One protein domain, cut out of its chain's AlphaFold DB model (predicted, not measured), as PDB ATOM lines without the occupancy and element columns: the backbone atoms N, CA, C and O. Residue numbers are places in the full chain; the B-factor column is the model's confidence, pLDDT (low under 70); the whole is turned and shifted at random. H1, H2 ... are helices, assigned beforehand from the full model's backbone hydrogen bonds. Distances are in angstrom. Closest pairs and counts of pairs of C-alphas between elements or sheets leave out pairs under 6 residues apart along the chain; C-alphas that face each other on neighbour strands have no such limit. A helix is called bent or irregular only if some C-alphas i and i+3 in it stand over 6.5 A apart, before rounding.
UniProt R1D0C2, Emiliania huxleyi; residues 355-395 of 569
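Overview. This is residues 355 to 395 of the 569 residues of a protein of Emiliania huxleyi (UniProt R1D0C2). The longest helix, H3, runs away from a corner that it makes with the end of the short helix H2, and H2 in turn crosses H1 at nearly a right angle. The three helices make an angular, open chain of parts, with H2 in the middle touching both others, while H1 and H3 are apart. The printed part has 41 residues with three named helices, H1, H2 and H3 in that order along the chain, and no named strand; its class is all helix. It is compact, with a radius of gyration of the C-alphas of 9.5 A, and only just elongated, spanning 28 by 19 by 14 A along its three main axes.

Along the chain. H3 is the longest helix, residues 381 to 394, 19.7 A from first to last C-alpha; it begins with C-alpha 381 at (175.760, 168.597, 123.497) and ends with C-alpha 394 at (184.956, 175.376, 139.593). Before it stands H2, residues 371 to 379, which measures 12.3 A. H1, residues 355 to 364, measures 14.4 A and begins with C-alpha 355 at (185.080, 169.582, 111.628). None of the three helices is bent or irregular.

Arrangement. H3 and H2 touch only at the corner by their link, and H3 does so with residues 383 to 385 alone. Their closest C-alphas, those of Tyr 377 and Phe 384, are 5.5 A apart. Their lines stand at a steep tilt of 59 degrees, and they run opposite ways. H2 also touches H1, with 5 pairs of C-alphas within 8 A. The closest C-alphas of these two are those of Leu 358 and Ala 374, 5.3 A apart. The lines of H1 and H2 stand about perpendicular, at 86 degrees, and their centres are 10.5 A apart. H1 and H3 are apart. In H1, H2 and H3 every O i to N i+4 pair of the backbone is within hydrogen-bond range.

Size, cuts and confidence. The two C-alphas farthest apart are those of Asp 355 and Tyr 394, 28.6 A. The first and last printed C-alphas, those of Asp 355 and Gly 395, are 26.5 A apart. The printed part runs from 355 to 395 and has no cut. The link from H2 to H3 is tight, with 1 residue between them; the link from H1 to H2 is short, with 6 residues, and there is no long link. The mean pLDDT of the printed part is 80.5, and the model's confidence is under 70 at residues 367 to 369, which lie in the link between H1 and H2.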
ATOM      1  N   ASP A 355     184.144 168.471 111.827       82.44
ATOM      2  CA  ASP A 355     185.080 169.582 111.628       82.44
ATOM      3  C   ASP A 355     184.405 170.923 111.915       82.44
ATOM      4  O   ASP A 355     184.940 171.766 112.641       82.44
ATOM      5  N   LYS A 356     183.190 171.104 111.389       84.44
ATOM      6  CA  LYS A 356     182.386 172.298 111.652       84.44
ATOM      7  C   LYS A 356     182.065 172.438 113.137       84.44
ATOM      8  O   LYS A 356     182.240 173.520 113.699       84.44
ATOM      9  N   GLU A 357     181.599 171.365 113.773       80.81
ATOM     10  CA  GLU A 357     181.203 171.397 115.184       80.81
ATOM     11  C   GLU A 357     182.411 171.580 116.110       80.81
ATOM     12  O   GLU A 357     182.345 172.362 117.058       80.81
ATOM     13  N   LEU A 358     183.559 170.964 115.799       77.12
ATOM     14  CA  LEU A 358     184.812 171.219 116.513       77.12
ATOM     15  C   LEU A 358     185.239 172.689 116.392       77.12
ATOM     16  O   LEU A 358     185.638 173.287 117.391       77.12
ATOM     17  N   GLY A 359     185.111 173.291 115.207       80.06
ATOM     18  CA  GLY A 359     185.404 174.711 115.003       80.06
ATOM     19  C   GLY A 359     184.518 175.633 115.850       80.06
ATOM     20  O   GLY A 359     185.018 176.575 116.468       80.06
ATOM     21  N   LEU A 360     183.216 175.337 115.941       80.50
ATOM     22  CA  LEU A 360     182.285 176.070 116.809       80.50
ATOM     23  C   LEU A 360     182.641 175.904 118.291       80.50
ATOM     24  O   LEU A 360     182.699 176.887 119.030       80.50
ATOM     25  N   LEU A 361     182.950 174.679 118.716       81.19
ATOM     26  CA  LEU A 361     183.356 174.391 120.090       81.19
ATOM     27  C   LEU A 361     184.638 175.107 120.486       81.19
ATOM     28  O   LEU A 361     184.707 175.638 121.587       81.19
ATOM     29  N   GLN A 362     185.642 175.141 119.612       80.12
ATOM     30  CA  GLN A 362     186.903 175.838 119.870       80.12
ATOM     31  C   GLN A 362     186.711 177.356 119.966       80.12
ATOM     32  O   GLN A 362     187.402 178.012 120.745       80.12
ATOM     33  N   ALA A 363     185.758 177.914 119.213       82.38
ATOM     34  CA  ALA A 363     185.407 179.327 119.307       82.38
ATOM     35  C   ALA A 363     184.721 179.667 120.641       82.38
ATOM     36  O   ALA A 363     185.033 180.694 121.245       82.38
ATOM     37  N   SER A 364     183.809 178.811 121.115       81.06
ATOM     38  CA  SER A 364     183.099 179.006 122.388       81.06
ATOM     39  C   SER A 364     183.938 178.632 123.615       81.06
ATOM     40  O   SER A 364     183.815 179.268 124.660       81.06
ATOM     41  N   TYR A 365     184.809 177.632 123.489       80.50
ATOM     42  CA  TYR A 365     185.584 177.040 124.578       80.50
ATOM     43  C   TYR A 365     187.041 176.802 124.133       80.50
ATOM     44  O   TYR A 365     187.417 175.684 123.765       80.50
ATOM     45  N   PRO A 366     187.910 177.831 124.202       71.06
ATOM     46  CA  PRO A 366     189.283 177.770 123.683       71.06
ATOM     47  C   PRO A 366     190.194 176.737 124.369       71.06
ATOM     48  O   PRO A 366     191.287 176.441 123.887       71.06
ATOM     49  N   SER A 367     189.781 176.210 125.525       69.06
ATOM     50  CA  SER A 367     190.488 175.162 126.266       69.06
ATOM     51  C   SER A 367     190.319 173.759 125.678       69.06
ATOM     52  O   SER A 367     191.050 172.862 126.098       69.06
ATOM     53  N   ASN A 368     189.401 173.565 124.727       67.56
ATOM     54  CA  ASN A 368     189.106 172.262 124.132       67.56
ATOM     55  C   ASN A 368     190.053 171.974 122.975       67.56
ATOM     56  O   ASN A 368     190.191 172.777 122.050       67.56
ATOM     57  N   LYS A 369     190.749 170.838 123.043       62.94
ATOM     58  CA  LYS A 369     191.967 170.622 122.245       62.94
ATOM     59  C   LYS A 369     191.944 169.387 121.351       62.94
ATOM     60  O   LYS A 369     192.935 169.169 120.661       62.94
ATOM     61  N   GLY A 370     190.873 168.587 121.318       71.81
ATOM     62  CA  GLY A 370     190.919 167.359 120.520       71.81
ATOM     63  C   GLY A 370     189.591 166.718 120.143       71.81
ATOM     64  O   GLY A 370     188.524 167.080 120.631       71.81
ATOM     65  N   GLU A 371     189.698 165.700 119.290       77.62
ATOM     66  CA  GLU A 371     188.592 164.895 118.748       77.62
ATOM     67  C   GLU A 371     187.679 164.308 119.834       77.62
ATOM     68  O   GLU A 371     186.474 164.181 119.634       77.62
ATOM     69  N   ARG A 372     188.227 163.998 121.018       83.56
ATOM     70  CA  ARG A 372     187.448 163.501 122.162       83.56
ATOM     71  C   ARG A 372     186.380 164.498 122.616       83.56
ATOM     72  O   ARG A 372     185.274 164.075 122.948       83.56
ATOM     73  N   ASP A 373     186.696 165.789 122.631       83.06
ATOM     74  CA  ASP A 373     185.752 166.831 123.044       83.06
ATOM     75  C   ASP A 373     184.653 166.996 121.989       83.06
ATOM     76  O   ASP A 373     183.475 167.060 122.335       83.06
ATOM     77  N   ALA A 374     185.022 166.952 120.702       81.38
ATOM     78  CA  ALA A 374     184.062 166.973 119.598       81.38
ATOM     79  C   ALA A 374     183.106 165.773 119.637       81.38
ATOM     80  O   ALA A 374     181.900 165.953 119.491       81.38
ATOM     81  N   LEU A 375     183.614 164.563 119.891       85.94
ATOM     82  CA  LEU A 375     182.786 163.364 120.053       85.94
ATOM     83  C   LEU A 375     181.882 163.452 121.288       85.94
ATOM     84  O   LEU A 375     180.714 163.082 121.221       85.94
ATOM     85  N   SER A 376     182.405 163.953 122.409       87.31
ATOM     86  CA  SER A 376     181.630 164.101 123.647       87.31
ATOM     87  C   SER A 376     180.485 165.095 123.466       87.31
ATOM     88  O   SER A 376     179.362 164.814 123.879       87.31
ATOM     89  N   TYR A 377     180.742 166.215 122.786       85.75
ATOM     90  CA  TYR A 377     179.712 167.179 122.420       85.75
ATOM     91  C   TYR A 377     178.715 166.618 121.400       85.75
ATOM     92  O   TYR A 377     177.518 166.823 121.560       85.75
ATOM     93  N   ALA A 378     179.176 165.871 120.392       84.44
ATOM     94  CA  ALA A 378     178.291 165.245 119.408       84.44
ATOM     95  C   ALA A 378     177.330 164.228 120.047       84.44
ATOM     96  O   ALA A 378     176.185 164.108 119.623       84.44
ATOM     97  N   LEU A 379     177.786 163.505 121.076       84.06
ATOM     98  CA  LEU A 379     176.962 162.552 121.820       84.06
ATOM     99  C   LEU A 379     176.037 163.239 122.834       84.06
ATOM    100  O   LEU A 379     174.887 162.830 122.979       84.06
ATOM    101  N   TYR A 380     176.531 164.257 123.545       86.12
ATOM    102  CA  TYR A 380     175.815 164.914 124.640       86.12
ATOM    103  C   TYR A 380     176.036 166.438 124.640       86.12
ATOM    104  O   TYR A 380     176.742 166.959 125.507       86.12
ATOM    105  N   PRO A 381     175.423 167.191 123.712       84.06
ATOM    106  CA  PRO A 381     175.760 168.597 123.497       84.06
ATOM    107  C   PRO A 381     175.434 169.481 124.703       84.06
ATOM    108  O   PRO A 381     176.259 170.300 125.103       84.06
ATOM    109  N   GLN A 382     174.258 169.296 125.316       81.81
ATOM    110  CA  GLN A 382     173.870 170.071 126.495       81.81
ATOM    111  C   GLN A 382     174.713 169.701 127.717       81.81
ATOM    112  O   GLN A 382     175.305 170.582 128.326       81.81
ATOM    113  N   VAL A 383     174.861 168.404 128.010       86.62
ATOM    114  CA  VAL A 383     175.675 167.928 129.145       86.62
ATOM    115  C   VAL A 383     177.120 168.408 129.022       86.62
ATOM    116  O   VAL A 383     177.743 168.781 130.011       86.62
ATOM    117  N   PHE A 384     177.660 168.430 127.802       87.50
ATOM    118  CA  PHE A 384     178.993 168.953 127.550       87.50
ATOM    119  C   PHE A 384     179.073 170.460 127.822       87.50
ATOM    120  O   PHE A 384     180.034 170.897 128.448       87.50
ATOM    121  N   ARG A 385     178.079 171.259 127.404       83.81
ATOM    122  CA  ARG A 385     178.020 172.695 127.739       83.81
ATOM    123  C   ARG A 385     177.929 172.922 129.245       83.81
ATOM    124  O   ARG A 385     178.731 173.683 129.776       83.81
ATOM    125  N   ASP A 386     177.046 172.199 129.929       83.62
ATOM    126  CA  ASP A 386     176.891 172.279 131.384       83.62
ATOM    127  C   ASP A 386     178.203 171.911 132.098       83.62
ATOM    128  O   ASP A 386     178.619 172.570 133.052       83.62
ATOM    129  N   TRP A 387     178.906 170.884 131.604       86.44
ATOM    130  CA  TRP A 387     180.227 170.498 132.098       86.44
ATOM    131  C   TRP A 387     181.281 171.589 131.867       86.44
ATOM    132  O   TRP A 387     182.094 171.848 132.757       86.44
ATOM    133  N   GLN A 388     181.269 172.264 130.715       84.81
ATOM    134  CA  GLN A 388     182.176 173.381 130.439       84.81
ATOM    135  C   GLN A 388     181.902 174.583 131.335       84.81
ATOM    136  O   GLN A 388     182.840 175.176 131.863       84.81
ATOM    137  N   GLU A 389     180.635 174.932 131.546       82.25
ATOM    138  CA  GLU A 389     180.239 175.992 132.474       82.25
ATOM    139  C   GLU A 389     180.658 175.648 133.903       82.25
ATOM    140  O   GLU A 389     181.282 176.463 134.586       82.25
ATOM    141  N   HIS A 390     180.419 174.406 134.329       82.00
ATOM    142  CA  HIS A 390     180.895 173.902 135.611       82.00
ATOM    143  C   HIS A 390     182.420 174.030 135.728       82.00
ATOM    144  O   HIS A 390     182.927 174.543 136.723       82.00
ATOM    145  N   ARG A 391     183.179 173.622 134.706       80.94
ATOM    146  CA  ARG A 391     184.646 173.713 134.696       80.94
ATOM    147  C   ARG A 391     185.144 175.161 134.644       80.94
ATOM    148  O   ARG A 391     186.176 175.467 135.237       80.94
ATOM    149  N   ALA A 392     184.417 176.066 133.995       76.56
ATOM    150  CA  ALA A 392     184.731 177.492 133.982       76.56
ATOM    151  C   ALA A 392     184.548 178.140 135.366       76.56
ATOM    152  O   ALA A 392     185.292 179.062 135.699       76.56
ATOM    153  N   VAL A 393     183.594 177.648 136.166       73.38
ATOM    154  CA  VAL A 393     183.268 178.170 137.507       73.38
ATOM    155  C   VAL A 393     184.052 177.484 138.630       73.38
ATOM    156  O   VAL A 393     184.444 178.158 139.579       73.38
ATOM    157  N   TYR A 394     184.328 176.180 138.528       74.75
ATOM    158  CA  TYR A 394     184.956 175.376 139.593       74.75
ATOM    159  C   TYR A 394     186.317 174.772 139.228       74.75
ATOM    160  O   TYR A 394     187.026 174.261 140.094       74.75
ATOM    161  N   GLY A 395     186.749 174.888 137.975       77.62
ATOM    162  CA  GLY A 395     188.024 174.339 137.529       77.62
ATOM    163  C   GLY A 395     188.005 172.812 137.441       77.62
ATOM    164  O   GLY A 395     186.962 172.185 137.253       77.62
TER     165      GLY A 395